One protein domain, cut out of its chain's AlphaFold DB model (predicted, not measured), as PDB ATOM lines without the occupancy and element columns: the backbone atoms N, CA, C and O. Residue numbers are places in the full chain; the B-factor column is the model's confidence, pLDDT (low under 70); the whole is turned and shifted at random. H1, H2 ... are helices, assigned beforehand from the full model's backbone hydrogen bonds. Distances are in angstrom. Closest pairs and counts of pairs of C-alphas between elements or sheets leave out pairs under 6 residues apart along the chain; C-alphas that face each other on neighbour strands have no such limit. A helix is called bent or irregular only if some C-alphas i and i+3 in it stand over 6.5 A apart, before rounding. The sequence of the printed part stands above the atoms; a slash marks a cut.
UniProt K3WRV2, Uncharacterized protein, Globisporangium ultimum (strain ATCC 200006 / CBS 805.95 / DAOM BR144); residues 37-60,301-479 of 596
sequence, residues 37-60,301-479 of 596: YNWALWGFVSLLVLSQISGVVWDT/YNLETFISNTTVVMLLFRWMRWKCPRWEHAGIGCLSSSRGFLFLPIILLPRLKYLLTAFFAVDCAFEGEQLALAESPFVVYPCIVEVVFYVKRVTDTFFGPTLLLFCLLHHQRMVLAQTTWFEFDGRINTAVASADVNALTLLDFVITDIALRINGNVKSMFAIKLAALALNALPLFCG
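This is residues 37 to 60 and 301 to 479 of the 596 residues of an uncharacterized protein of Globisporangium ultimum (strain ATCC 200006 / CBS 805.95 / DAOM BR144) (UniProt K3WRV2). H6, a helix near the middle, is the core of a compact helical body: H1, H7 and H4b, the second arm of the bent helix H4, pack on it, while H1, H2 and H4a lie side by side along one flank and H12 runs back along H7 on another. The short helices H5, H9, H10 and H11 gather round H4b, and two long loops, residues 321 to 332 and 419 to 433, lie at opposite ends of the longest axis. The printed part has 203 residues, with twelve named helices, H1 to H12 in order along the chain, and no named strand; the class is all helix. The radius of gyration of the C-alphas is 17.1 A, and the spans are 53 by 38 by 30 A.

H4, residues 339 to 360, is the longest helix by residues; by its hydrogen bonds it was assigned as one helix, but it is bent, with C-alphas 350 and 353 7.2 A apart. Its arms, H4a, residues 339 to 350, and H4b, residues 353 to 360, stand about perpendicular, at 90 degrees. H4b touches the hub H6, residues 377 to 390, about perpendicular at 77 degrees; the closest C-alphas, of Leu 355 and Cys 383, are 4.9 A apart. H4a and H6 only just touch, with 3 pairs of C-alphas within 8 A, the closest those of Pro 345 and Tyr 390 at 5.8 A. H1, residues 37 to 57, touches H6 at a steep tilt of 55 degrees, opposite ways; the closest C-alphas are those of Leu 48 and Pro 382, 5.6 A. H2, residues 303 to 320, touches H4a at a shallow tilt of 23 degrees, opposite ways, closest at the C-alphas of Ser 308 and Leu 348, 6.0 A. H2 also touches H1, with C-alphas 46 and 316 closest at 7.2 A. H6 and H7, residues 396 to 411, form a helical hairpin at a shallow tilt of 29 degrees; the closest C-alphas, of Val 385 and Leu 403, are 6.7 A apart. H12, residues 459 to 477, touches H7 at a shallow tilt of 12 degrees, opposite ways, closest at the C-alphas of Phe 398 and Asn 472, 5.7 A. H5, residues 369 to 374, only just touches H6, only at the corner, with C-alphas 374 and 380 closest at 6.9 A. H11, residues 450 to 454, touches H4b, with C-alphas 454 and 360 closest at 5.8 A. H3, residues 333 to 336, H8, residues 413 to 418, H9, residues 434 to 439, and H10, residues 444 to 447, touch no helix. Every O i to N i+4 pair is within hydrogen-bond range in H2, H4b, H8, H9 and H11; the counts are 13 of 17 in H1, 4 of 8 in H4a, 1 of 2 in H5, 9 of 10 in H6, 10 of 12 in H7 and 10 of 15 in H12, and H3 and H10 are too short for such a pair.

H1 begins at C-alpha 37 (-29.572, -43.640, 14.879) and is 30.9 A long. H2 measures 25.5 A, H4a 19.8 A, H6 19.6 A and H7 23.3 A. H12, 24.8 A long, has a kink of 42 degrees near residue 471 and ends at C-alpha 477 (-18.120, -24.585, 2.351).

The two C-alphas farthest apart, of Pro 325 and Asn 429, are 52.9 A apart. Residues 61 to 300 are not printed, and C-alphas 60 and 301 are 10.4 A apart across the cut. The links H2 to H3 and H8 to H9 are long. The mean pLDDT of the printed part is 82.8; 21 residues are under 70, among them residues 322 to 330, 334 to 337 and 392 to 395.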
ATOM      1  N   TYR A  37     -30.855 -44.338  14.849       83.44
ATOM      2  CA  TYR A  37     -29.572 -43.640  14.879       83.44
ATOM      3  C   TYR A  37     -29.651 -42.338  15.683       83.44
ATOM      4  O   TYR A  37     -28.848 -42.132  16.591       83.44
ATOM      5  N   ASN A  38     -30.643 -41.485  15.403       81.00
ATOM      6  CA  ASN A  38     -30.830 -40.231  16.130       81.00
ATOM      7  C   ASN A  38     -31.097 -40.490  17.618       81.00
ATOM      8  O   ASN A  38     -30.510 -39.826  18.465       81.00
ATOM      9  N   TRP A  39     -31.933 -41.476  17.953       82.38
ATOM     10  CA  TRP A  39     -32.206 -41.861  19.340       82.38
ATOM     11  C   TRP A  39     -30.963 -42.370  20.066       82.38
ATOM     12  O   TRP A  39     -30.705 -41.948  21.192       82.38
ATOM     13  N   ALA A  40     -30.177 -43.236  19.427       85.94
ATOM     14  CA  ALA A  40     -28.928 -43.734  19.990       85.94
ATOM     15  C   ALA A  40     -27.931 -42.593  20.215       85.94
ATOM     16  O   ALA A  40     -27.323 -42.504  21.280       85.94
ATOM     17  N   LEU A  41     -27.816 -41.679  19.248       83.62
ATOM     18  CA  LEU A  41     -26.958 -40.507  19.350       83.62
ATOM     19  C   LEU A  41     -27.384 -39.589  20.501       83.62
ATOM     20  O   LEU A  41     -26.544 -39.145  21.277       83.62
ATOM     21  N   TRP A  42     -28.685 -39.348  20.656       82.81
ATOM     22  CA  TRP A  42     -29.225 -38.547  21.751       82.81
ATOM     23  C   TRP A  42     -29.063 -39.201  23.112       82.81
ATOM     24  O   TRP A  42     -28.696 -38.523  24.072       82.81
ATOM     25  N   GLY A  43     -29.302 -40.509  23.199       85.50
ATOM     26  CA  GLY A  43     -29.029 -41.289  24.401       85.50
ATOM     27  C   GLY A  43     -27.553 -41.207  24.781       85.50
ATOM     28  O   GLY A  43     -27.234 -40.958  25.940       85.50
ATOM     29  N   PHE A  44     -26.660 -41.310  23.794       85.88
ATOM     30  CA  PHE A  44     -25.222 -41.196  23.997       85.88
ATOM     31  C   PHE A  44     -24.805 -39.798  24.471       85.88
ATOM     32  O   PHE A  44     -24.162 -39.680  25.509       85.88
ATOM     33  N   VAL A  45     -25.235 -38.729  23.792       83.31
ATOM     34  CA  VAL A  45     -24.958 -37.342  24.215       83.31
ATOM     35  C   VAL A  45     -25.518 -37.073  25.612       83.31
ATOM     36  O   VAL A  45     -24.831 -36.482  26.440       83.31
ATOM     37  N   SER A  46     -26.735 -37.536  25.902       84.62
ATOM     38  CA  SER A  46     -27.348 -37.368  27.224       84.62
ATOM     39  C   SER A  46     -26.547 -38.091  28.302       84.62
ATOM     40  O   SER A  46     -26.317 -37.519  29.360       84.62
ATOM     41  N   LEU A  47     -26.072 -39.310  28.033       87.31
ATOM     42  CA  LEU A  47     -25.209 -40.058  28.947       87.31
ATOM     43  C   LEU A  47     -23.896 -39.310  29.208       87.31
ATOM     44  O   LEU A  47     -23.488 -39.186  30.362       87.31
ATOM     45  N   LEU A  48     -23.269 -38.757  28.166       84.75
ATOM     46  CA  LEU A  48     -22.046 -37.967  28.309       84.75
ATOM     47  C   LEU A  48     -22.280 -36.693  29.130       84.75
ATOM     48  O   LEU A  48     -21.523 -36.420  30.055       84.75
ATOM     49  N   VAL A  49     -23.351 -35.944  28.877       80.25
ATOM     50  CA  VAL A  49     -23.655 -34.721  29.642       80.25
ATOM     51  C   VAL A  49     -24.040 -35.044  31.088       80.25
ATOM     52  O   VAL A  49     -23.561 -34.397  32.015       80.25
ATOM     53  N   LEU A  50     -24.856 -36.076  31.317       84.00
ATOM     54  CA  LEU A  50     -25.216 -36.507  32.670       84.00
ATOM     55  C   LEU A  50     -23.990 -36.980  33.461       84.00
ATOM     56  O   LEU A  50     -23.940 -36.761  34.669       84.00
ATOM     57  N   SER A  51     -22.970 -37.536  32.795       81.19
ATOM     58  CA  SER A  51     -21.704 -37.880  33.450       81.19
ATOM     59  C   SER A  51     -20.977 -36.657  34.033       81.19
ATOM     60  O   SER A  51     -20.349 -36.781  35.081       81.19
ATOM     61  N   GLN A  52     -21.141 -35.458  33.450       76.12
ATOM     62  CA  GLN A  52     -20.602 -34.220  34.035       76.12
ATOM     63  C   GLN A  52     -21.323 -33.832  35.326       76.12
ATOM     64  O   GLN A  52     -20.697 -33.315  36.248       76.12
ATOM     65  N   ILE A  53     -22.639 -34.063  35.396       79.88
ATOM     66  CA  ILE A  53     -23.433 -33.785  36.601       79.88
ATOM     67  C   ILE A  53     -23.041 -34.757  37.708       79.88
ATOM     68  O   ILE A  53     -22.906 -34.348  38.856       79.88
ATOM     69  N   SER A  54     -22.780 -36.021  37.367       78.81
ATOM     70  CA  SER A  54     -22.197 -36.972  38.314       78.81
ATOM     71  C   SER A  54     -20.860 -36.472  38.868       78.81
ATOM     72  O   SER A  54     -20.591 -36.687  40.043       78.81
ATOM     73  N   GLY A  55     -20.075 -35.729  38.079       68.56
ATOM     74  CA  GLY A  55     -18.848 -35.055  38.524       68.56
ATOM     75  C   GLY A  55     -19.047 -33.929  39.551       68.56
ATOM     76  O   GLY A  55     -18.080 -33.513  40.172       68.56
ATOM     77  N   VAL A  56     -20.279 -33.450  39.780       73.31
ATOM     78  CA  VAL A  56     -20.599 -32.572  40.929       73.31
ATOM     79  C   VAL A  56     -20.504 -33.347  42.241       73.31
ATOM     80  O   VAL A  56     -20.121 -32.793  43.265       73.31
ATOM     81  N   VAL A  57     -20.898 -34.622  42.210       77.69
ATOM     82  CA  VAL A  57     -20.909 -35.513  43.377       77.69
ATOM     83  C   VAL A  57     -19.587 -36.279  43.489       77.69
ATOM     84  O   VAL A  57     -19.141 -36.570  44.593       77.69
ATOM     85  N   TRP A  58     -18.956 -36.580  42.351       73.94
ATOM     86  CA  TRP A  58     -17.633 -37.193  42.227       73.94
ATOM     87  C   TRP A  58     -16.605 -36.154  41.770       73.94
ATOM     88  O   TRP A  58     -16.156 -36.159  40.623       73.94
ATOM     89  N   ASP A  59     -16.242 -35.250  42.676       70.06
ATOM     90  CA  ASP A  59     -15.275 -34.179  42.423       70.06
ATOM     91  C   ASP A  59     -13.818 -34.669  42.447       70.06
ATOM     92  O   ASP A  59     -12.939 -34.020  41.881       70.06
ATOM     93  N   THR A  60     -13.549 -35.834  43.043       67.69
ATOM     94  CA  THR A  60     -12.210 -36.436  43.088       67.69
ATOM     95  C   THR A  60     -12.165 -37.802  42.412       67.69
ATOM     96  O   THR A  60     -12.939 -38.698  42.753       67.69
ATOM     97  N   TYR A 301     -15.332 -27.882  40.503       72.56
ATOM     98  CA  TYR A 301     -16.609 -27.553  39.873       72.56
ATOM     99  C   TYR A 301     -16.965 -26.073  40.104       72.56
ATOM    100  O   TYR A 301     -17.714 -25.714  41.008       72.56
ATOM    101  N   ASN A 302     -16.396 -25.195  39.278       78.19
ATOM    102  CA  ASN A 302     -16.626 -23.751  39.353       78.19
ATOM    103  C   ASN A 302     -18.024 -23.339  38.854       78.19
ATOM    104  O   ASN A 302     -18.689 -24.068  38.116       78.19
ATOM    105  N   LEU A 303     -18.446 -22.114  39.193       78.50
ATOM    106  CA  LEU A 303     -19.710 -21.523  38.727       78.50
ATOM    107  C   LEU A 303     -19.845 -21.559  37.193       78.50
ATOM    108  O   LEU A 303     -20.924 -21.820  36.669       78.50
ATOM    109  N   GLU A 304     -18.747 -21.356  36.465       77.44
ATOM    110  CA  GLU A 304     -18.715 -21.448  34.999       77.44
ATOM    111  C   GLU A 304     -19.094 -22.849  34.500       77.44
ATOM    112  O   GLU A 304     -19.904 -22.995  33.584       77.44
ATOM    113  N   THR A 305     -18.563 -23.887  35.152       76.19
ATOM    114  CA  THR A 305     -18.915 -25.288  34.901       76.19
ATOM    115  C   THR A 305     -20.389 -25.545  35.193       76.19
ATOM    116  O   THR A 305     -21.077 -26.173  34.388       76.19
ATOM    117  N   PHE A 306     -20.904 -25.004  36.299       82.44
ATOM    118  CA  PHE A 306     -22.318 -25.111  36.644       82.44
ATOM    119  C   PHE A 306     -23.230 -24.495  35.576       82.44
ATOM    120  O   PHE A 306     -24.188 -25.140  35.142       82.44
ATOM    121  N   ILE A 307     -22.927 -23.273  35.128       83.12
ATOM    122  CA  ILE A 307     -23.710 -22.567  34.105       83.12
ATOM    123  C   ILE A 307     -23.656 -23.335  32.780       83.12
ATOM    124  O   ILE A 307     -24.706 -23.617  32.199       83.12
ATOM    125  N   SER A 308     -22.460 -23.741  32.344       80.69
ATOM    126  CA  SER A 308     -22.249 -24.553  31.139       80.69
ATOM    127  C   SER A 308     -23.132 -25.801  31.150       80.69
ATOM    128  O   SER A 308     -24.007 -25.957  30.297       80.69
ATOM    129  N   ASN A 309     -22.998 -26.636  32.180       81.75
ATOM    130  CA  ASN A 309     -23.725 -27.900  32.274       81.75
ATOM    131  C   ASN A 309     -25.241 -27.672  32.364       81.75
ATOM    132  O   ASN A 309     -26.013 -28.345  31.682       81.75
ATOM    133  N   THR A 310     -25.684 -26.670  33.133       84.25
ATOM    134  CA  THR A 310     -27.109 -26.316  33.248       84.25
ATOM    135  C   THR A 310     -27.699 -25.935  31.893       84.25
ATOM    136  O   THR A 310     -28.804 -26.361  31.556       84.25
ATOM    137  N   THR A 311     -26.968 -25.174  31.077       82.56
ATOM    138  CA  THR A 311     -27.457 -24.762  29.754       82.56
ATOM    139  C   THR A 311     -27.538 -25.924  28.770       82.56
ATOM    140  O   THR A 311     -28.533 -26.030  28.050       82.56
ATOM    141  N   VAL A 312     -26.575 -26.851  28.794       80.75
ATOM    142  CA  VAL A 312     -26.632 -28.078  27.985       80.75
ATOM    143  C   VAL A 312     -27.803 -28.965  28.424       80.75
ATOM    144  O   VAL A 312     -28.570 -29.431  27.582       80.75
ATOM    145  N   VAL A 313     -28.027 -29.129  29.730       83.62
ATOM    146  CA  VAL A 313     -29.176 -29.879  30.268       83.62
ATOM    147  C   VAL A 313     -30.503 -29.233  29.875       83.62
ATOM    148  O   VAL A 313     -31.426 -29.931  29.460       83.62
ATOM    149  N   MET A 314     -30.615 -27.905  29.948       83.75
ATOM    150  CA  MET A 314     -31.814 -27.192  29.500       83.75
ATOM    151  C   MET A 314     -32.065 -27.378  28.000       83.75
ATOM    152  O   MET A 314     -33.219 -27.531  27.591       83.75
ATOM    153  N   LEU A 315     -31.010 -27.405  27.177       79.62
ATOM    154  CA  LEU A 315     -31.116 -27.708  25.747       79.62
ATOM    155  C   LEU A 315     -31.600 -29.146  25.510       79.62
ATOM    156  O   LEU A 315     -32.540 -29.341  24.737       79.62
ATOM    157  N   LEU A 316     -31.037 -30.130  26.221       78.94
ATOM    158  CA  LEU A 316     -31.464 -31.535  26.163       78.94
ATOM    159  C   LEU A 316     -32.917 -31.713  26.612       78.94
ATOM    160  O   LEU A 316     -33.708 -32.382  25.947       78.94
ATOM    161  N   PHE A 317     -33.308 -31.069  27.710       81.94
ATOM    162  CA  PHE A 317     -34.677 -31.116  28.211       81.94
ATOM    163  C   PHE A 317     -35.660 -30.493  27.218       81.94
ATOM    164  O   PHE A 317     -36.736 -31.039  26.970       81.94
ATOM    165  N   ARG A 318     -35.290 -29.361  26.604       77.19
ATOM    166  CA  ARG A 318     -36.109 -28.705  25.580       77.19
ATOM    167  C   ARG A 318     -36.272 -29.576  24.336       77.19
ATOM    168  O   ARG A 318     -37.358 -29.578  23.761       77.19
ATOM    169  N   TRP A 319     -35.236 -30.321  23.955       74.62
ATOM    170  CA  TRP A 319     -35.316 -31.324  22.896       74.62
ATOM    171  C   TRP A 319     -36.289 -32.453  23.265       74.62
ATOM    172  O   TRP A 319     -37.255 -32.677  22.539       74.62
ATOM    173  N   MET A 320     -36.119 -33.082  24.435       72.62
ATOM    174  CA  MET A 320     -36.988 -34.180  24.892       72.62
ATOM    175  C   MET A 320     -38.456 -33.765  25.041       72.62
ATOM    176  O   MET A 320     -39.370 -34.538  24.756       72.62
ATOM    177  N   ARG A 321     -38.709 -32.530  25.488       73.00
ATOM    178  CA  ARG A 321     -40.065 -32.009  25.695       73.00
ATOM    179  C   ARG A 321     -40.779 -31.673  24.379       73.00
ATOM    180  O   ARG A 321     -41.999 -31.480  24.392       73.00
ATOM    181  N   TRP A 322     -40.073 -31.615  23.248       66.81
ATOM    182  CA  TRP A 322     -40.695 -31.387  21.947       66.81
ATOM    183  C   TRP A 322     -41.503 -32.623  21.535       66.81
ATOM    184  O   TRP A 322     -41.018 -33.518  20.848       66.81
ATOM    185  N   LYS A 323     -42.776 -32.665  21.951       54.84
ATOM    186  CA  LYS A 323     -43.786 -33.643  21.521       54.84
ATOM    187  C   LYS A 323     -44.134 -33.443  20.041       54.84
ATOM    188  O   LYS A 323     -45.260 -33.103  19.695       54.84
ATOM    189  N   CYS A 324     -43.164 -33.597  19.148       57.34
ATOM    190  CA  CYS A 324     -43.445 -33.683  17.725       57.34
ATOM    191  C   CYS A 324     -43.975 -35.096  17.460       57.34
ATOM    192  O   CYS A 324     -43.275 -36.039  17.783       57.34
ATOM    193  N   PRO A 325     -45.164 -35.305  16.879       55.78
ATOM    194  CA  PRO A 325     -45.687 -36.650  16.611       55.78
ATOM    195  C   PRO A 325     -44.881 -37.444  15.559       55.78
ATOM    196  O   PRO A 325     -45.189 -38.602  15.302       55.78
ATOM    197  N   ARG A 326     -43.842 -36.848  14.951       61.06
ATOM    198  CA  ARG A 326     -42.954 -37.484  13.962       61.06
ATOM    199  C   ARG A 326     -41.487 -37.387  14.400       61.06
ATOM    200  O   ARG A 326     -40.775 -36.459  14.021       61.06
ATOM    201  N   TRP A 327     -41.054 -38.338  15.231       60.25
ATOM    202  CA  TRP A 327     -39.725 -38.377  15.878       60.25
ATOM    203  C   TRP A 327     -38.562 -38.646  14.925       60.25
ATOM    204  O   TRP A 327     -37.433 -38.260  15.206       60.25
ATOM    205  N   GLU A 328     -38.842 -39.237  13.768       61.75
ATOM    206  CA  GLU A 328     -37.859 -39.536  12.718       61.75
ATOM    207  C   GLU A 328     -37.135 -38.286  12.163       61.75
ATOM    208  O   GLU A 328     -36.101 -38.407  11.513       61.75
ATOM    209  N   HIS A 329     -37.625 -37.079  12.478       62.31
ATOM    210  CA  HIS A 329     -37.087 -35.799  12.004       62.31
ATOM    211  C   HIS A 329     -36.435 -34.928  13.100       62.31
ATOM    212  O   HIS A 329     -36.016 -33.804  12.817       62.31
ATOM    213  N   ALA A 330     -36.341 -35.404  14.347       66.50
ATOM    214  CA  ALA A 330     -35.814 -34.638  15.485       66.50
ATOM    215  C   ALA A 330     -34.278 -34.751  15.637       66.50
ATOM    216  O   ALA A 330     -33.770 -35.109  16.701       66.50
ATOM    217  N   GLY A 331     -33.534 -34.457  14.565       71.19
ATOM    218  CA  GLY A 331     -32.064 -34.420  14.580       71.19
ATOM    219  C   GLY A 331     -31.480 -33.255  15.397       71.19
ATOM    220  O   GLY A 331     -32.179 -32.290  15.718       71.19
ATOM    221  N   ILE A 332     -30.181 -33.322  15.699       72.69
ATOM    222  CA  ILE A 332     -29.371 -32.248  16.317       72.69
ATOM    223  C   ILE A 332     -29.444 -30.941  15.514       72.69
ATOM    224  O   ILE A 332     -29.450 -29.850  16.089       72.69
ATOM    225  N   GLY A 333     -29.597 -31.025  14.194       70.44
ATOM    226  CA  GLY A 333     -29.768 -29.888  13.300       70.44
ATOM    227  C   GLY A 333     -30.960 -29.011  13.686       70.44
ATOM    228  O   GLY A 333     -30.852 -27.788  13.619       70.44
ATOM    229  N   CYS A 334     -32.048 -29.598  14.193       68.56
ATOM    230  CA  CYS A 334     -33.233 -28.872  14.675       68.56
ATOM    231  C   CYS A 334     -32.988 -28.113  15.995       68.56
ATOM    232  O   CYS A 334     -33.793 -27.284  16.406       68.56
ATOM    233  N   LEU A 335     -31.886 -28.376  16.700       69.12
ATOM    234  CA  LEU A 335     -31.477 -27.559  17.846       69.12
ATOM    235  C   LEU A 335     -30.508 -26.466  17.443       69.12
ATOM    236  O   LEU A 335     -30.562 -25.387  18.035       69.12
ATOM    237  N   SER A 336     -29.688 -26.713  16.416       67.69
ATOM    238  CA  SER A 336     -28.716 -25.741  15.902       67.69
ATOM    239  C   SER A 336     -29.358 -24.416  15.470       67.69
ATOM    240  O   SER A 336     -28.729 -23.361  15.532       67.69
ATOM    241  N   SER A 337     -30.636 -24.460  15.087       63.22
ATOM    242  CA  SER A 337     -31.438 -23.302  14.689       63.22
ATOM    243  C   SER A 337     -32.312 -22.730  15.812       63.22
ATOM    244  O   SER A 337     -33.055 -21.778  15.586       63.22
ATOM    245  N   SER A 338     -32.224 -23.255  17.036       72.00
ATOM    246  CA  SER A 338     -32.881 -22.650  18.196       72.00
ATOM    247  C   SER A 338     -32.122 -21.405  18.673       72.00
ATOM    248  O   SER A 338     -30.892 -21.373  18.698       72.00
ATOM    249  N   ARG A 339     -32.852 -20.375  19.129       72.25
ATOM    250  CA  ARG A 339     -32.243 -19.160  19.710       72.25
ATOM    251  C   ARG A 339     -31.307 -19.459  20.886       72.25
ATOM    252  O   ARG A 339     -30.341 -18.736  21.070       72.25
ATOM    253  N   GLY A 340     -31.566 -20.522  21.652       70.81
ATOM    254  CA  GLY A 340     -30.688 -20.940  22.751       70.81
ATOM    255  C   GLY A 340     -29.329 -21.447  22.264       70.81
ATOM    256  O   GLY A 340     -28.308 -21.147  22.871       70.81
ATOM    257  N   PHE A 341     -29.299 -22.139  21.124       73.44
ATOM    258  CA  PHE A 341     -28.061 -22.661  20.546       73.44
ATOM    259  C   PHE A 341     -27.161 -21.559  19.971       73.44
ATOM    260  O   PHE A 341     -25.943 -21.692  19.976       73.44
ATOM    261  N   LEU A 342     -27.738 -20.429  19.542       76.44
ATOM    262  CA  LEU A 342     -26.974 -19.246  19.115       76.44
ATOM    263  C   LEU A 342     -26.101 -18.664  20.238       76.44
ATOM    264  O   LEU A 342     -25.014 -18.164  19.954       76.44
ATOM    265  N   PHE A 343     -26.555 -18.751  21.492       80.94
ATOM    266  CA  PHE A 343     -25.804 -18.273  22.655       80.94
ATOM    267  C   PHE A 343     -24.883 -19.334  23.260       80.94
ATOM    268  O   PHE A 343     -24.001 -18.976  24.035       80.94
ATOM    269  N   LEU A 344     -25.035 -20.609  22.888       81.19
ATOM    270  CA  LEU A 344     -24.236 -21.699  23.445       81.19
ATOM    271  C   LEU A 344     -22.717 -21.454  23.299       81.19
ATOM    272  O   LEU A 344     -22.036 -21.538  24.314       81.19
ATOM    273  N   PRO A 345     -22.165 -21.035  22.139       80.94
ATOM    274  CA  PRO A 345     -20.733 -20.736  22.039       80.94
ATOM    275  C   PRO A 345     -20.272 -19.600  22.962       80.94
ATOM    276  O   PRO A 345     -19.157 -19.635  23.464       80.94
ATOM    277  N   ILE A 346     -21.125 -18.601  23.208       84.25
ATOM    278  CA  ILE A 346     -20.807 -17.475  24.101       84.25
ATOM    279  C   ILE A 346     -20.790 -17.954  25.555       84.25
ATOM    280  O   ILE A 346     -19.908 -17.578  26.319       84.25
ATOM    281  N   ILE A 347     -21.736 -18.819  25.923       83.12
ATOM    282  CA  ILE A 347     -21.843 -19.398  27.266       83.12
ATOM    283  C   ILE A 347     -20.688 -20.369  27.549       83.12
ATOM    284  O   ILE A 347     -20.207 -20.424  28.675       83.12
ATOM    285  N   LEU A 348     -20.225 -21.109  26.536       83.25
ATOM    286  CA  LEU A 348     -19.098 -22.041  26.649       83.25
ATOM    287  C   LEU A 348     -17.727 -21.347  26.590       83.25
ATOM    288  O   LEU A 348     -16.718 -21.960  26.932       83.25
ATOM    289  N   LEU A 349     -17.671 -20.074  26.181       85.75
ATOM    290  CA  LEU A 349     -16.426 -19.328  25.975       85.75
ATOM    291  C   LEU A 349     -15.503 -19.291  27.211       85.75
ATOM    292  O   LEU A 349     -14.308 -19.517  27.027       85.75
ATOM    293  N   PRO A 350     -16.002 -19.105  28.454       81.19
ATOM    294  CA  PRO A 350     -15.158 -19.149  29.653       81.19
ATOM    295  C   PRO A 350     -14.446 -20.497  29.841       81.19
ATOM    296  O   PRO A 350     -13.285 -20.546  30.239       81.19
ATOM    297  N   ARG A 351     -15.099 -21.606  29.464       84.50
ATOM    298  CA  ARG A 351     -14.530 -22.958  29.580       84.50
ATOM    299  C   ARG A 351     -13.730 -23.391  28.362       84.50
ATOM    300  O   ARG A 351     -12.997 -24.372  28.465       84.50
ATOM    301  N   LEU A 352     -13.822 -22.674  27.240       89.19
ATOM    302  CA  LEU A 352     -13.237 -23.078  25.960       89.19
ATOM    303  C   LEU A 352     -11.752 -23.443  26.071       89.19
ATOM    304  O   LEU A 352     -11.319 -24.390  25.425       89.19
ATOM    305  N   LYS A 353     -10.999 -22.765  26.945       91.44
ATOM    306  CA  LYS A 353      -9.595 -23.083  27.224       91.44
ATOM    307  C   LYS A 353      -9.424 -24.539  27.661       91.44
ATOM    308  O   LYS A 353      -8.702 -25.297  27.026       91.44
ATOM    309  N   TYR A 354     -10.136 -24.934  28.712       88.31
ATOM    310  CA  TYR A 354     -10.073 -26.282  29.271       88.31
ATOM    311  C   TYR A 354     -10.662 -27.327  28.319       88.31
ATOM    312  O   TYR A 354     -10.129 -28.433  28.229       88.31
ATOM    313  N   LEU A 355     -11.704 -26.962  27.561       91.12
ATOM    314  CA  LEU A 355     -12.279 -27.828  26.528       91.12
ATOM    315  C   LEU A 355     -11.249 -28.158  25.444       91.12
ATOM    316  O   LEU A 355     -11.097 -29.322  25.080       91.12
ATOM    317  N   LEU A 356     -10.515 -27.150  24.964       93.75
ATOM    318  CA  LEU A 356      -9.457 -27.329  23.973       93.75
ATOM    319  C   LEU A 356      -8.282 -28.123  24.550       93.75
ATOM    320  O   LEU A 356      -7.804 -29.034  23.881       93.75
ATOM    321  N   THR A 357      -7.853 -27.855  25.790       93.38
ATOM    322  CA  THR A 357      -6.799 -28.650  26.444       93.38
ATOM    323  C   THR A 357      -7.179 -30.129  26.523       93.38
ATOM    324  O   THR A 357      -6.407 -30.982  26.092       93.38
ATOM    325  N   ALA A 358      -8.378 -30.447  27.022       92.44
ATOM    326  CA  ALA A 358      -8.849 -31.826  27.132       92.44
ATOM    327  C   ALA A 358      -9.018 -32.491  25.756       92.44
ATOM    328  O   ALA A 358      -8.662 -33.654  25.575       92.44
ATOM    329  N   PHE A 359      -9.512 -31.746  24.765       95.06
ATOM    330  CA  PHE A 359      -9.664 -32.227  23.394       95.06
ATOM    331  C   PHE A 359      -8.316 -32.550  22.731       95.06
ATOM    332  O   PHE A 359      -8.153 -33.608  22.119       95.06
ATOM    333  N   PHE A 360      -7.315 -31.680  22.870       95.25
ATOM    334  CA  PHE A 360      -5.989 -31.939  22.308       95.25
ATOM    335  C   PHE A 360      -5.220 -33.024  23.073       95.25
ATOM    336  O   PHE A 360      -4.406 -33.698  22.458       95.25
ATOM    337  N   ALA A 361      -5.554 -33.302  24.335       93.88
ATOM    338  CA  ALA A 361      -4.954 -34.399  25.100       93.88
ATOM    339  C   ALA A 361      -5.614 -35.785  24.878       93.88
ATOM    340  O   ALA A 361      -5.143 -36.786  25.407       93.88
ATOM    341  N   VAL A 362      -6.722 -35.870  24.129       93.31
ATOM    342  CA  VAL A 362      -7.633 -37.035  24.155       93.31
ATOM    343  C   VAL A 362      -7.063 -38.366  23.636       93.31
ATOM    344  O   VAL A 362      -7.523 -39.424  24.045       93.31
ATOM    345  N   ASP A 363      -6.111 -38.345  22.710       92.00
ATOM    346  CA  ASP A 363      -5.708 -39.493  21.879       92.00
ATOM    347  C   ASP A 363      -4.311 -40.040  22.191       92.00
ATOM    348  O   ASP A 363      -3.946 -41.112  21.710       92.00
ATOM    349  N   CYS A 364      -3.537 -39.315  22.990       91.31
ATOM    350  CA  CYS A 364      -2.165 -39.653  23.327       91.31
ATOM    351  C   CYS A 364      -2.105 -40.339  24.698       91.31
ATOM    352  O   CYS A 364      -2.806 -39.966  25.643       91.31
ATOM    353  N   ALA A 365      -1.256 -41.360  24.821       89.62
ATOM    354  CA  ALA A 365      -0.970 -42.006  26.096       89.62
ATOM    355  C   ALA A 365       0.117 -41.211  26.833       89.62
ATOM    356  O   ALA A 365       1.303 -41.464  26.639       89.62
ATOM    357  N   PHE A 366      -0.281 -40.218  27.629       85.38
ATOM    358  CA  PHE A 366       0.674 -39.354  28.324       85.38
ATOM    359  C   PHE A 366       1.352 -40.024  29.529       85.38
ATOM    360  O   PHE A 366       0.802 -40.924  30.152       85.38
ATOM    361  N   GLU A 367       2.521 -39.527  29.916       76.75
ATOM    362  CA  GLU A 367       3.088 -39.659  31.262       76.75
ATOM    363  C   GLU A 367       3.063 -38.294  31.966       76.75
ATOM    364  O   GLU A 367       2.743 -37.286  31.344       76.75
ATOM    365  N   GLY A 368       3.374 -38.224  33.265       74.75
ATOM    366  CA  GLY A 368       3.392 -36.951  34.012       74.75
ATOM    367  C   GLY A 368       2.004 -36.358  34.313       74.75
ATOM    368  O   GLY A 368       1.040 -37.104  34.496       74.75
ATOM    369  N   GLU A 369       1.899 -35.029  34.416       76.44
ATOM    370  CA  GLU A 369       0.675 -34.314  34.827       76.44
ATOM    371  C   GLU A 369      -0.486 -34.458  33.827       76.44
ATOM    372  O   GLU A 369      -1.639 -34.616  34.234       76.44
ATOM    373  N   GLN A 370      -0.203 -34.474  32.517       81.62
ATOM    374  CA  GLN A 370      -1.237 -34.586  31.475       81.62
ATOM    375  C   GLN A 370      -1.943 -35.945  31.469       81.62
ATOM    376  O   GLN A 370      -3.087 -36.042  31.016       81.62
ATOM    377  N   LEU A 371      -1.311 -36.983  32.026       82.81
ATOM    378  CA  LEU A 371      -1.928 -38.300  32.154       82.81
ATOM    379  C   LEU A 371      -3.207 -38.241  32.995       82.81
ATOM    380  O   LEU A 371      -4.196 -38.859  32.622       82.81
ATOM    381  N   ALA A 372      -3.231 -37.459  34.079       79.75
ATOM    382  CA  ALA A 372      -4.418 -37.351  34.930       79.75
ATOM    383  C   ALA A 372      -5.628 -36.786  34.161       79.75
ATOM    384  O   ALA A 372      -6.753 -37.263  34.321       79.75
ATOM    385  N   LEU A 373      -5.390 -35.809  33.278       84.06
ATOM    386  CA  LEU A 373      -6.420 -35.252  32.403       84.06
ATOM    387  C   LEU A 373      -6.873 -36.278  31.354       84.06
ATOM    388  O   LEU A 373      -8.073 -36.498  31.198       84.06
ATOM    389  N   ALA A 374      -5.927 -36.933  30.674       88.50
ATOM    390  CA  ALA A 374      -6.216 -37.930  29.644       88.50
ATOM    391  C   ALA A 374      -6.868 -39.211  30.204       88.50
ATOM    392  O   ALA A 374      -7.583 -39.907  29.491       88.50
ATOM    393  N   GLU A 375      -6.663 -39.544  31.480       85.69
ATOM    394  CA  GLU A 375      -7.284 -40.694  32.150       85.69
ATOM    395  C   GLU A 375      -8.678 -40.433  32.706       85.69
ATOM    396  O   GLU A 375      -9.321 -41.376  33.160       85.69
ATOM    397  N   SER A 376      -9.164 -39.196  32.644       84.31
ATOM    398  CA  SER A 376     -10.429 -38.798  33.254       84.31
ATOM    399  C   SER A 376     -11.564 -38.768  32.216       84.31
ATOM    400  O   SER A 376     -11.886 -37.696  31.696       84.31
ATOM    401  N   PRO A 377     -12.234 -39.900  31.896       86.50
ATOM    402  CA  PRO A 377     -13.259 -39.957  30.845       86.50
ATOM    403  C   PRO A 377     -14.439 -39.013  31.102       86.50
ATOM    404  O   PRO A 377     -15.032 -38.495  30.159       86.50
ATOM    405  N   PHE A 378     -14.757 -38.765  32.376       80.50
ATOM    406  CA  PHE A 378     -15.814 -37.847  32.805       80.50
ATOM    407  C   PHE A 378     -15.484 -36.373  32.516       80.50
ATOM    408  O   PHE A 378     -16.394 -35.556  32.416       80.50
ATOM    409  N   VAL A 379     -14.203 -36.027  32.343       83.56
ATOM    410  CA  VAL A 379     -13.771 -34.707  31.857       83.56
ATOM    411  C   VAL A 379     -13.693 -34.723  30.337       83.56
ATOM    412  O   VAL A 379     -14.247 -33.852  29.671       83.56
ATOM    413  N   VAL A 380     -13.036 -35.738  29.778       89.88
ATOM    414  CA  VAL A 380     -12.655 -35.776  28.366       89.88
ATOM    415  C   VAL A 380     -13.856 -35.919  27.431       89.88
ATOM    416  O   VAL A 380     -13.989 -35.131  26.494       89.88
ATOM    417  N   TYR A 381     -14.765 -36.873  27.662       90.88
ATOM    418  CA  TYR A 381     -15.877 -37.093  26.728       90.88
ATOM    419  C   TYR A 381     -16.835 -35.912  26.628       90.88
ATOM    420  O   TYR A 381     -17.216 -35.553  25.511       90.88
ATOM    421  N   PRO A 382     -17.208 -35.259  27.735       86.75
ATOM    422  CA  PRO A 382     -18.045 -34.081  27.625       86.75
ATOM    423  C   PRO A 382     -17.321 -32.906  26.961       86.75
ATOM    424  O   PRO A 382     -17.937 -32.193  26.172       86.75
ATOM    425  N   CYS A 383     -16.004 -32.763  27.170       89.44
ATOM    426  CA  CYS A 383     -15.208 -31.777  26.437       89.44
ATOM    427  C   CYS A 383     -15.241 -32.026  24.922       89.44
ATOM    428  O   CYS A 383     -15.429 -31.082  24.159       89.44
ATOM    429  N   ILE A 384     -15.133 -33.284  24.472       91.81
ATOM    430  CA  ILE A 384     -15.273 -33.633  23.048       91.81
ATOM    431  C   ILE A 384     -16.642 -33.184  22.520       91.81
ATOM    432  O   ILE A 384     -16.715 -32.544  21.472       91.81
ATOM    433  N   VAL A 385     -17.724 -33.504  23.235       89.38
ATOM    434  CA  VAL A 385     -19.093 -33.135  22.839       89.38
ATOM    435  C   VAL A 385     -19.231 -31.619  22.698       89.38
ATOM    436  O   VAL A 385     -19.741 -31.138  21.686       89.38
ATOM    437  N   GLU A 386     -18.755 -30.863  23.687       88.19
ATOM    438  CA  GLU A 386     -18.825 -29.402  23.693       88.19
ATOM    439  C   GLU A 386     -17.981 -28.773  22.572       88.19
ATOM    440  O   GLU A 386     -18.458 -27.863  21.893       88.19
ATOM    441  N   VAL A 387     -16.777 -29.296  22.300       90.44
ATOM    442  CA  VAL A 387     -15.940 -28.846  21.173       90.44
ATOM    443  C   VAL A 387     -16.625 -29.116  19.835       90.44
ATOM    444  O   VAL A 387     -16.662 -28.231  18.977       90.44
ATOM    445  N   VAL A 388     -17.225 -30.296  19.653       88.25
ATOM    446  CA  VAL A 388     -17.978 -30.610  18.429       88.25
ATOM    447  C   VAL A 388     -19.188 -29.679  18.289       88.25
ATOM    448  O   VAL A 388     -19.442 -29.192  17.190       88.25
ATOM    449  N   PHE A 389     -19.890 -29.342  19.378       84.38
ATOM    450  CA  PHE A 389     -20.966 -28.340  19.346       84.38
ATOM    451  C   PHE A 389     -20.477 -26.925  19.003       84.38
ATOM    452  O   PHE A 389     -21.227 -26.157  18.393       84.38
ATOM    453  N   TYR A 390     -19.239 -26.578  19.367       84.50
ATOM    454  CA  TYR A 390     -18.648 -25.267  19.094       84.50
ATOM    455  C   TYR A 390     -18.414 -25.021  17.595       84.50
ATOM    456  O   TYR A 390     -18.501 -23.882  17.121       84.50
ATOM    457  N   VAL A 391     -18.183 -26.083  16.815       80.06
ATOM    458  CA  VAL A 391     -18.101 -26.018  15.349       80.06
ATOM    459  C   VAL A 391     -19.507 -25.752  14.794       80.06
ATOM    460  O   VAL A 391     -20.304 -26.658  14.567       80.06
ATOM    461  N   LYS A 392     -19.850 -24.463  14.643       62.34
ATOM    462  CA  LYS A 392     -21.183 -23.973  14.248       62.34
ATOM    463  C   LYS A 392     -21.798 -24.788  13.102       62.34
ATOM    464  O   LYS A 392     -21.166 -24.983  12.071       62.34
ATOM    465  N   ARG A 393     -23.090 -25.122  13.249       63.53
ATOM    466  CA  ARG A 393     -23.922 -25.858  12.272       63.53
ATOM    467  C   ARG A 393     -23.386 -27.253  11.945       63.53
ATOM    468  O   ARG A 393     -23.224 -27.606  10.776       63.53
ATOM    469  N   VAL A 394     -23.187 -28.071  12.977       62.09
ATOM    470  CA  VAL A 394     -22.911 -29.489  12.758       62.09
ATOM    471  C   VAL A 394     -24.102 -30.128  12.053       62.09
ATOM    472  O   VAL A 394     -25.234 -30.095  12.537       62.09
ATOM    473  N   THR A 395     -23.857 -30.697  10.878       68.12
ATOM    474  CA  THR A 395     -24.861 -31.526  10.219       68.12
ATOM    475  C   THR A 395     -25.059 -32.812  11.006       68.12
ATOM    476  O   THR A 395     -24.073 -33.458  11.368       68.12
ATOM    477  N   ASP A 396     -26.314 -33.239  11.158       70.06
ATOM    478  CA  ASP A 396     -26.688 -34.516  11.793       70.06
ATOM    479  C   ASP A 396     -25.871 -35.706  11.280       70.06
ATOM    480  O   ASP A 396     -25.588 -36.645  12.013       70.06
ATOM    481  N   THR A 397     -25.463 -35.650  10.011       77.88
ATOM    482  CA  THR A 397     -24.742 -36.723   9.329       77.88
ATOM    483  C   THR A 397     -23.318 -36.939   9.850       77.88
ATOM    484  O   THR A 397     -22.873 -38.080   9.890       77.88
ATOM    485  N   PHE A 398     -22.602 -35.879  10.247       83.81
ATOM    486  CA  PHE A 398     -21.191 -35.975  10.658       83.81
ATOM    487  C   PHE A 398     -20.975 -35.845  12.169       83.81
ATOM    488  O   PHE A 398     -19.944 -36.314  12.654       83.81
ATOM    489  N   PHE A 399     -21.953 -35.321  12.922       86.31
ATOM    490  CA  PHE A 399     -21.844 -35.175  14.378       86.31
ATOM    491  C   PHE A 399     -21.542 -36.516  15.063       86.31
ATOM    492  O   PHE A 399     -20.535 -36.653  15.755       86.31
ATOM    493  N   GLY A 400     -22.394 -37.526  14.845       87.88
ATOM    494  CA  GLY A 400     -22.257 -38.818  15.516       87.88
ATOM    495  C   GLY A 400     -20.969 -39.566  15.160       87.88
ATOM    496  O   GLY A 400     -20.270 -39.977  16.082       87.88
ATOM    497  N   PRO A 401     -20.599 -39.714  13.869       90.56
ATOM    498  CA  PRO A 401     -19.338 -40.349  13.493       90.56
ATOM    499  C   PRO A 401     -18.110 -39.637  14.063       90.56
ATOM    500  O   PRO A 401     -17.177 -40.303  14.494       90.56
ATOM    501  N   THR A 402     -18.119 -38.303  14.108       91.56
ATOM    502  CA  THR A 402     -17.009 -37.516  14.667       91.56
ATOM    503  C   THR A 402     -16.870 -37.743  16.165       91.56
ATOM    504  O   THR A 402     -15.775 -37.987  16.663       91.56
ATOM    505  N   LEU A 403     -17.989 -37.697  16.886       92.25
ATOM    506  CA  LEU A 403     -18.002 -37.951  18.317       92.25
ATOM    507  C   LEU A 403     -17.532 -39.382  18.628       92.25
ATOM    508  O   LEU A 403     -16.669 -39.573  19.482       92.25
ATOM    509  N   LEU A 404     -18.043 -40.375  17.891       92.38
ATOM    510  CA  LEU A 404     -17.623 -41.772  18.011       92.38
ATOM    511  C   LEU A 404     -16.121 -41.927  17.740       92.38
ATOM    512  O   LEU A 404     -15.442 -42.611  18.499       92.38
ATOM    513  N   LEU A 405     -15.598 -41.279  16.693       94.94
ATOM    514  CA  LEU A 405     -14.178 -41.308  16.347       94.94
ATOM    515  C   LEU A 405     -13.314 -40.818  17.513       94.94
ATOM    516  O   LEU A 405     -12.384 -41.516  17.902       94.94
ATOM    517  N   PHE A 406     -13.632 -39.667  18.109       95.44
ATOM    518  CA  PHE A 406     -12.862 -39.138  19.238       95.44
ATOM    519  C   PHE A 406     -12.988 -39.998  20.501       95.44
ATOM    520  O   PHE A 406     -11.996 -40.209  21.196       95.44
ATOM    521  N   CYS A 407     -14.170 -40.556  20.776       94.69
ATOM    522  CA  CYS A 407     -14.338 -41.518  21.864       94.69
ATOM    523  C   CYS A 407     -13.516 -42.796  21.636       94.69
ATOM    524  O   CYS A 407     -12.923 -43.314  22.582       94.69
ATOM    525  N   LEU A 408     -13.444 -43.292  20.396       94.75
ATOM    526  CA  LEU A 408     -12.625 -44.450  20.034       94.75
ATOM    527  C   LEU A 408     -11.129 -44.140  20.117       94.75
ATOM    528  O   LEU A 408     -10.399 -44.961  20.658       94.75
ATOM    529  N   LEU A 409     -10.686 -42.966  19.654       94.50
ATOM    530  CA  LEU A 409      -9.296 -42.514  19.802       94.50
ATOM    531  C   LEU A 409      -8.888 -42.481  21.279       94.50
ATOM    532  O   LEU A 409      -7.847 -43.018  21.637       94.50
ATOM    533  N   HIS A 410      -9.748 -41.946  22.148       95.00
ATOM    534  CA  HIS A 410      -9.510 -41.944  23.590       95.00
ATOM    535  C   HIS A 410      -9.464 -43.346  24.195       95.00
ATOM    536  O   HIS A 410      -8.566 -43.661  24.975       95.00
ATOM    537  N   HIS A 411     -10.435 -44.192  23.846       94.44
ATOM    538  CA  HIS A 411     -10.540 -45.543  24.388       94.44
ATOM    539  C   HIS A 411      -9.385 -46.444  23.930       94.44
ATOM    540  O   HIS A 411      -8.879 -47.243  24.710       94.44
ATOM    541  N   GLN A 412      -8.946 -46.289  22.679       94.31
ATOM    542  CA  GLN A 412      -7.881 -47.079  22.064       94.31
ATOM    543  C   GLN A 412      -6.500 -46.422  22.178       94.31
ATOM    544  O   GLN A 412      -5.555 -46.937  21.590       94.31
ATOM    545  N   ARG A 413      -6.329 -45.331  22.940       92.19
ATOM    546  CA  ARG A 413      -5.051 -44.592  23.014       92.19
ATOM    547  C   ARG A 413      -3.846 -45.466  23.370       92.19
ATOM    548  O   ARG A 413      -2.770 -45.269  22.824       92.19
ATOM    549  N   MET A 414      -4.027 -46.463  24.241       87.44
ATOM    550  CA  MET A 414      -2.945 -47.376  24.643       87.44
ATOM    551  C   MET A 414      -2.562 -48.335  23.515       87.44
ATOM    552  O   MET A 414      -1.392 -48.652  23.355       87.44
ATOM    553  N   VAL A 415      -3.543 -48.771  22.721       89.62
ATOM    554  CA  VAL A 415      -3.305 -49.612  21.544       89.62
ATOM    555  C   VAL A 415      -2.661 -48.774  20.441       89.62
ATOM    556  O   VAL A 415      -1.674 -49.200  19.858       89.62
ATOM    557  N   LEU A 416      -3.157 -47.555  20.204       88.62
ATOM    558  CA  LEU A 416      -2.594 -46.612  19.229       88.62
ATOM    559  C   LEU A 416      -1.151 -46.220  19.568       88.62
ATOM    560  O   LEU A 416      -0.338 -46.074  18.665       88.62
ATOM    561  N   ALA A 417      -0.829 -46.104  20.857       84.75
ATOM    562  CA  ALA A 417       0.531 -45.880  21.331       84.75
ATOM    563  C   ALA A 417       1.477 -47.049  21.010       84.75
ATOM    564  O   ALA A 417       2.665 -46.835  20.831       84.75
ATOM    565  N   GLN A 418       0.970 -48.280  20.917       83.44
ATOM    566  CA  GLN A 418       1.779 -49.477  20.652       83.44
ATOM    567  C   GLN A 418       1.874 -49.838  19.166       83.44
ATOM    568  O   GLN A 418       2.690 -50.672  18.786       83.44
ATOM    569  N   THR A 419       1.017 -49.280  18.305       81.62
ATOM    570  CA  THR A 419       0.889 -49.775  16.930       81.62
ATOM    571  C   THR A 419       2.007 -49.321  16.000       81.62
ATOM    572  O   THR A 419       2.060 -49.821  14.883       81.62
ATOM    573  N   THR A 420       2.907 -48.413  16.405       78.69
ATOM    574  CA  THR A 420       3.921 -47.748  15.541       78.69
ATOM    575  C   THR A 420       3.346 -47.096  14.270       78.69
ATOM    576  O   THR A 420       4.080 -46.668  13.384       78.69
ATOM    577  N   TRP A 421       2.014 -46.997  14.158       82.00
ATOM    578  CA  TRP A 421       1.320 -46.404  13.008       82.00
ATOM    579  C   TRP A 421       1.422 -44.879  12.983       82.00
ATOM    580  O   TRP A 421       1.165 -44.260  11.950       82.00
ATOM    581  N   PHE A 422       1.763 -44.279  14.119       84.69
ATOM    582  CA  PHE A 422       1.917 -42.842  14.290       84.69
ATOM    583  C   PHE A 422       3.382 -42.502  14.571       84.69
ATOM    584  O   PHE A 422       4.204 -43.380  14.797       84.69
ATOM    585  N   GLU A 423       3.711 -41.212  14.546       82.12
ATOM    586  CA  GLU A 423       5.082 -40.677  14.678       82.12
ATOM    587  C   GLU A 423       5.743 -40.944  16.049       82.12
ATOM    588  O   GLU A 423       6.818 -40.416  16.321       82.12
ATOM    589  N   PHE A 424       5.104 -41.725  16.920       77.88
ATOM    590  CA  PHE A 424       5.561 -42.034  18.266       77.88
ATOM    591  C   PHE A 424       5.371 -43.523  18.570       77.88
ATOM    592  O   PHE A 424       4.412 -44.146  18.110       77.88
ATOM    593  N   ASP A 425       6.297 -44.070  19.351       70.50
ATOM    594  CA  ASP A 425       6.240 -45.433  19.869       70.50
ATOM    595  C   ASP A 425       6.140 -45.362  21.393       70.50
ATOM    596  O   ASP A 425       7.035 -44.856  22.070       70.50
ATOM    597  N   GLY A 426       5.011 -45.810  21.929       77.25
ATOM    598  CA  GLY A 426       4.748 -45.848  23.356       77.25
ATOM    599  C   GLY A 426       4.155 -44.562  23.931       77.25
ATOM    600  O   GLY A 426       3.279 -43.918  23.351       77.25
ATOM    601  N   ARG A 427       4.545 -44.259  25.169       76.00
ATOM    602  CA  ARG A 427       3.952 -43.185  25.969       76.00
ATOM    603  C   ARG A 427       4.666 -41.864  25.709       76.00
ATOM    604  O   ARG A 427       5.866 -41.837  25.464       76.00
ATOM    605  N   ILE A 428       3.918 -40.770  25.773       81.00
ATOM    606  CA  ILE A 428       4.421 -39.428  25.487       81.00
ATOM    607  C   ILE A 428       4.583 -38.662  26.795       81.00
ATOM    608  O   ILE A 428       3.638 -38.552  27.572       81.00
ATOM    609  N   ASN A 429       5.757 -38.092  27.043       74.94
ATOM    610  CA  ASN A 429       5.968 -37.265  28.232       74.94
ATOM    611  C   ASN A 429       5.073 -36.020  28.213       74.94
ATOM    612  O   ASN A 429       4.712 -35.507  27.150       74.94
ATOM    613  N   THR A 430       4.716 -35.525  29.400       76.94
ATOM    614  CA  THR A 430       3.979 -34.263  29.527       76.94
ATOM    615  C   THR A 430       4.784 -33.142  28.873       76.94
ATOM    616  O   THR A 430       5.907 -32.870  29.273       76.94
ATOM    617  N   ALA A 431       4.210 -32.476  27.873       81.94
ATOM    618  CA  ALA A 431       4.868 -31.357  27.192       81.94
ATOM    619  C   ALA A 431       4.398 -29.986  27.706       81.94
ATOM    620  O   ALA A 431       4.993 -28.959  27.361       81.94
ATOM    621  N   VAL A 432       3.301 -29.966  28.468       83.00
ATOM    622  CA  VAL A 432       2.667 -28.759  29.008       83.00
ATOM    623  C   VAL A 432       2.213 -29.042  30.435       83.00
ATOM    624  O   VAL A 432       1.348 -29.896  30.645       83.00
ATOM    625  N   ALA A 433       2.788 -28.330  31.403       79.69
ATOM    626  CA  ALA A 433       2.433 -28.481  32.807       79.69
ATOM    627  C   ALA A 433       1.079 -27.817  33.114       79.69
ATOM    628  O   ALA A 433       0.598 -26.937  32.395       79.69
ATOM    629  N   SER A 434       0.458 -28.205  34.222       78.75
ATOM    630  CA  SER A 434      -0.795 -27.617  34.711       78.75
ATOM    631  C   SER A 434      -0.687 -26.104  34.953       78.75
ATOM    632  O   SER A 434      -1.623 -25.358  34.645       78.75
ATOM    633  N   ALA A 435       0.467 -25.634  35.438       75.00
ATOM    634  CA  ALA A 435       0.768 -24.214  35.606       75.00
ATOM    635  C   ALA A 435       0.749 -23.460  34.265       75.00
ATOM    636  O   ALA A 435       0.150 -22.384  34.179       75.00
ATOM    637  N   ASP A 436       1.306 -24.062  33.209       84.06
ATOM    638  CA  ASP A 436       1.304 -23.483  31.865       84.06
ATOM    639  C   ASP A 436      -0.131 -23.342  31.353       84.06
ATOM    640  O   ASP A 436      -0.525 -22.263  30.919       84.06
ATOM    641  N   VAL A 437      -0.961 -24.388  31.489       85.81
ATOM    642  CA  VAL A 437      -2.380 -24.364  31.074       85.81
ATOM    643  C   VAL A 437      -3.163 -23.247  31.771       85.81
ATOM    644  O   VAL A 437      -4.047 -22.617  31.175       85.81
ATOM    645  N   ASN A 438      -2.850 -22.964  33.035       83.88
ATOM    646  CA  ASN A 438      -3.481 -21.871  33.766       83.88
ATOM    647  C   ASN A 438      -3.082 -20.496  33.214       83.88
ATOM    648  O   ASN A 438      -3.956 -19.632  33.125       83.88
ATOM    649  N   ALA A 439      -1.836 -20.332  32.765       89.75
ATOM    650  CA  ALA A 439      -1.335 -19.104  32.150       89.75
ATOM    651  C   ALA A 439      -1.800 -18.890  30.694       89.75
ATOM    652  O   ALA A 439      -1.769 -17.756  30.216       89.75
ATOM    653  N   LEU A 440      -2.258 -19.938  29.995       90.44
ATOM    654  CA  LEU A 440      -2.694 -19.828  28.598       90.44
ATOM    655  C   LEU A 440      -3.905 -18.910  28.412       90.44
ATOM    656  O   LEU A 440      -4.906 -18.980  29.138       90.44
ATOM    657  N   THR A 441      -3.851 -18.134  27.335       93.88
ATOM    658  CA  THR A 441      -4.983 -17.433  26.736       93.88
ATOM    659  C   THR A 441      -5.615 -18.278  25.623       93.88
ATOM    660  O   THR A 441      -5.016 -19.214  25.095       93.88
ATOM    661  N   LEU A 442      -6.850 -17.954  25.221       92.12
ATOM    662  CA  LEU A 442      -7.513 -18.651  24.105       92.12
ATOM    663  C   LEU A 442      -6.795 -18.455  22.764       92.12
ATOM    664  O   LEU A 442      -6.858 -19.332  21.905       92.12
ATOM    665  N   LEU A 443      -6.130 -17.310  22.578       94.19
ATOM    666  CA  LEU A 443      -5.393 -17.010  21.350       94.19
ATOM    667  C   LEU A 443      -4.163 -17.906  21.194       94.19
ATOM    668  O   LEU A 443      -3.802 -18.238  20.064       94.19
ATOM    669  N   ASP A 444      -3.574 -18.361  22.301       94.25
ATOM    670  CA  ASP A 444      -2.376 -19.199  22.264       94.25
ATOM    671  C   ASP A 444      -2.641 -20.529  21.549       94.25
ATOM    672  O   ASP A 444      -1.794 -20.978  20.784       94.25
ATOM    673  N   PHE A 445      -3.845 -21.102  21.668       93.19
ATOM    674  CA  PHE A 445      -4.238 -22.332  20.957       93.19
ATOM    675  C   PHE A 445      -4.245 -22.204  19.430       93.19
ATOM    676  O   PHE A 445      -4.248 -23.220  18.737       93.19
ATOM    677  N   VAL A 446      -4.300 -20.977  18.910       92.69
ATOM    678  CA  VAL A 446      -4.378 -20.697  17.470       92.69
ATOM    679  C   VAL A 446      -3.056 -20.152  16.941       92.69
ATOM    680  O   VAL A 446      -2.662 -20.487  15.828       92.69
ATOM    681  N   ILE A 447      -2.394 -19.286  17.711       93.56
ATOM    682  CA  ILE A 447      -1.207 -18.550  17.263       93.56
ATOM    683  C   ILE A 447       0.085 -19.303  17.597       93.56
ATOM    684  O   ILE A 447       1.062 -19.194  16.858       93.56
ATOM    685  N   THR A 448       0.102 -20.062  18.692       95.19
ATOM    686  CA  THR A 448       1.297 -20.778  19.155       95.19
ATOM    687  C   THR A 448       1.209 -22.270  18.843       95.19
ATOM    688  O   THR A 448       0.158 -22.797  18.474       95.19
ATOM    689  N   ASP A 449       2.317 -22.981  19.026       94.88
ATOM    690  CA  ASP A 449       2.388 -24.436  18.911       94.88
ATOM    691  C   ASP A 449       1.808 -25.164  20.137       94.88
ATOM    692  O   ASP A 449       1.882 -26.390  20.214       94.88
ATOM    693  N   ILE A 450       1.189 -24.451  21.087       95.00
ATOM    694  CA  ILE A 450       0.711 -25.050  22.336       95.00
ATOM    695  C   ILE A 450      -0.312 -26.161  22.103       95.00
ATOM    696  O   ILE A 450      -0.277 -27.170  22.796       95.00
ATOM    697  N   ALA A 451      -1.193 -26.033  21.109       95.06
ATOM    698  CA  ALA A 451      -2.174 -27.071  20.805       95.06
ATOM    699  C   ALA A 451      -1.496 -28.364  20.314       95.06
ATOM    700  O   ALA A 451      -1.927 -29.462  20.662       95.06
ATOM    701  N   LEU A 452      -0.398 -28.230  19.561       94.88
ATOM    702  CA  LEU A 452       0.426 -29.353  19.119       94.88
ATOM    703  C   LEU A 452       1.226 -29.949  20.288       94.88
ATOM    704  O   LEU A 452       1.280 -31.169  20.417       94.88
ATOM    705  N   ARG A 453       1.766 -29.110  21.182       92.88
ATOM    706  CA  ARG A 453       2.449 -29.553  22.410       92.88
ATOM    707  C   ARG A 453       1.505 -30.294  23.350       92.88
ATOM    708  O   ARG A 453       1.848 -31.367  23.830       92.88
ATOM    709  N   ILE A 454       0.287 -29.790  23.555       94.00
ATOM    710  CA  ILE A 454      -0.752 -30.483  24.330       94.00
ATOM    711  C   ILE A 454      -1.104 -31.830  23.685       94.00
ATOM    712  O   ILE A 454      -1.407 -32.768  24.408       94.00
ATOM    713  N   ASN A 455      -0.998 -31.951  22.358       94.19
ATOM    714  CA  ASN A 455      -1.138 -33.198  21.597       94.19
ATOM    715  C   ASN A 455       0.159 -34.042  21.570       94.19
ATOM    716  O   ASN A 455       0.384 -34.818  20.640       94.19
ATOM    717  N   GLY A 456       1.067 -33.843  22.527       90.62
ATOM    718  CA  GLY A 456       2.300 -34.621  22.634       90.62
ATOM    719  C   GLY A 456       3.281 -34.429  21.474       90.62
ATOM    720  O   GLY A 456       4.099 -35.303  21.215       90.62
ATOM    721  N   ASN A 457       3.181 -33.318  20.737       92.94
ATOM    722  CA  ASN A 457       3.944 -33.045  19.515       92.94
ATOM    723  C   ASN A 457       3.750 -34.065  18.375       92.94
ATOM    724  O   ASN A 457       4.549 -34.101  17.440       92.94
ATOM    725  N   VAL A 458       2.659 -34.838  18.396       93.06
ATOM    726  CA  VAL A 458       2.338 -35.809  17.340       93.06
ATOM    727  C   VAL A 458       1.557 -35.128  16.216       93.06
ATOM    728  O   VAL A 458       0.349 -34.897  16.327       93.06
ATOM    729  N   LYS A 459       2.222 -34.809  15.100       94.50
ATOM    730  CA  LYS A 459       1.623 -34.006  14.017       94.50
ATOM    731  C   LYS A 459       0.529 -34.763  13.279       94.50
ATOM    732  O   LYS A 459      -0.501 -34.178  12.949       94.50
ATOM    733  N   SER A 460       0.738 -36.055  13.038       94.19
ATOM    734  CA  SER A 460      -0.236 -36.922  12.362       94.19
ATOM    735  C   SER A 460      -1.575 -36.977  13.104       94.19
ATOM    736  O   SER A 460      -2.624 -36.726  12.514       94.19
ATOM    737  N   MET A 461      -1.542 -37.216  14.413       93.50
ATOM    738  CA  MET A 461      -2.730 -37.235  15.266       93.50
ATOM    739  C   MET A 461      -3.423 -35.876  15.349       93.50
ATOM    740  O   MET A 461      -4.635 -35.772  15.145       93.50
ATOM    741  N   PHE A 462      -2.642 -34.813  15.546       95.19
ATOM    742  CA  PHE A 462      -3.149 -33.447  15.522       95.19
ATOM    743  C   PHE A 462      -3.881 -33.134  14.203       95.19
ATOM    744  O   PHE A 462      -5.003 -32.618  14.209       95.19
ATOM    745  N   ALA A 463      -3.299 -33.521  13.064       95.56
ATOM    746  CA  ALA A 463      -3.901 -33.339  11.748       95.56
ATOM    747  C   ALA A 463      -5.204 -34.137  11.576       95.56
ATOM    748  O   ALA A 463      -6.168 -33.603  11.027       95.56
ATOM    749  N   ILE A 464      -5.277 -35.378  12.076       95.06
ATOM    750  CA  ILE A 464      -6.499 -36.202  12.033       95.06
ATOM    751  C   ILE A 464      -7.635 -35.535  12.812       95.06
ATOM    752  O   ILE A 464      -8.758 -35.470  12.308       95.06
ATOM    753  N   LYS A 465      -7.354 -34.978  13.998       95.06
ATOM    754  CA  LYS A 465      -8.360 -34.246  14.783       95.06
ATOM    755  C   LYS A 465      -8.895 -33.035  14.036       95.06
ATOM    756  O   LYS A 465     -10.111 -32.855  13.942       95.06
ATOM    757  N   LEU A 466      -7.998 -32.219  13.483       94.31
ATOM    758  CA  LEU A 466      -8.388 -31.037  12.721       94.31
ATOM    759  C   LEU A 466      -9.159 -31.407  11.454       94.31
ATOM    760  O   LEU A 466     -10.161 -30.764  11.154       94.31
ATOM    761  N   ALA A 467      -8.756 -32.465  10.747       94.62
ATOM    762  CA  ALA A 467      -9.471 -32.965   9.578       94.62
ATOM    763  C   ALA A 467     -10.880 -33.454   9.946       94.62
ATOM    764  O   ALA A 467     -11.847 -33.093   9.276       94.62
ATOM    765  N   ALA A 468     -11.023 -34.208  11.041       93.38
ATOM    766  CA  ALA A 468     -12.320 -34.660  11.537       93.38
ATOM    767  C   ALA A 468     -13.233 -33.478  11.909       93.38
ATOM    768  O   ALA A 468     -14.399 -33.447  11.513       93.38
ATOM    769  N   LEU A 469     -12.711 -32.454  12.592       91.31
ATOM    770  CA  LEU A 469     -13.474 -31.234  12.880       91.31
ATOM    771  C   LEU A 469     -13.822 -30.453  11.601       91.31
ATOM    772  O   LEU A 469     -14.968 -30.037  11.428       91.31
ATOM    773  N   ALA A 470     -12.882 -30.303  10.667       90.00
ATOM    774  CA  ALA A 470     -13.098 -29.606   9.399       90.00
ATOM    775  C   ALA A 470     -14.147 -30.304   8.518       90.00
ATOM    776  O   ALA A 470     -14.942 -29.628   7.863       90.00
ATOM    777  N   LEU A 471     -14.223 -31.640   8.548       89.50
ATOM    778  CA  LEU A 471     -15.263 -32.409   7.854       89.50
ATOM    779  C   LEU A 471     -16.676 -32.055   8.342       89.50
ATOM    780  O   LEU A 471     -17.604 -32.035   7.533       89.50
ATOM    781  N   ASN A 472     -16.846 -31.691   9.617       84.94
ATOM    782  CA  ASN A 472     -18.132 -31.199  10.130       84.94
ATOM    783  C   ASN A 472     -18.496 -29.815   9.585       84.94
ATOM    784  O   ASN A 472     -19.680 -29.498   9.468       84.94
ATOM    785  N   ALA A 473     -17.496 -29.009   9.222       82.00
ATOM    786  CA  ALA A 473     -17.682 -27.701   8.603       82.00
ATOM    787  C   ALA A 473     -17.803 -27.774   7.069       82.00
ATOM    788  O   ALA A 473     -18.327 -26.848   6.452       82.00
ATOM    789  N   LEU A 474     -17.376 -28.872   6.434       82.25
ATOM    790  CA  LEU A 474     -17.417 -29.061   4.979       82.25
ATOM    791  C   LEU A 474     -18.797 -28.777   4.346       82.25
ATOM    792  O   LEU A 474     -18.835 -28.125   3.299       82.25
ATOM    793  N   PRO A 475     -19.943 -29.159   4.950       74.25
ATOM    794  CA  PRO A 475     -21.263 -28.820   4.416       74.25
ATOM    795  C   PRO A 475     -21.522 -27.312   4.277       74.25
ATOM    796  O   PRO A 475     -22.332 -26.917   3.436       74.25
ATOM    797  N   LEU A 476     -20.831 -26.469   5.057       68.81
ATOM    798  CA  LEU A 476     -20.908 -25.008   4.960       68.81
ATOM    799  C   LEU A 476     -20.163 -24.481   3.735       68.81
ATOM    800  O   LEU A 476     -20.677 -23.609   3.038       68.81
ATOM    801  N   PHE A 477     -18.977 -25.027   3.455       71.69
ATOM    802  CA  PHE A 477     -18.120 -24.585   2.351       71.69
ATOM    803  C   PHE A 477     -18.538 -25.176   1.008       71.69
ATOM    804  O   PHE A 477     -18.554 -24.482  -0.005       71.69
ATOM    805  N   CYS A 478     -18.927 -26.450   0.989       70.31
ATOM    806  CA  CYS A 478     -19.315 -27.134  -0.241       70.31
ATOM    807  C   CYS A 478     -20.709 -26.745  -0.739       70.31
ATOM    808  O   CYS A 478     -21.143 -27.283  -1.758       70.31
ATOM    809  N   GLY A 479     -21.414 -25.839  -0.042       54.06
ATOM    810  CA  GLY A 479     -22.707 -25.307  -0.468       54.06
ATOM    811  C   GLY A 479     -23.645 -26.413  -0.929       54.06
ATOM    812  O   GLY A 479     -24.273 -26.269  -1.977       54.06
TER     813      GLY A 479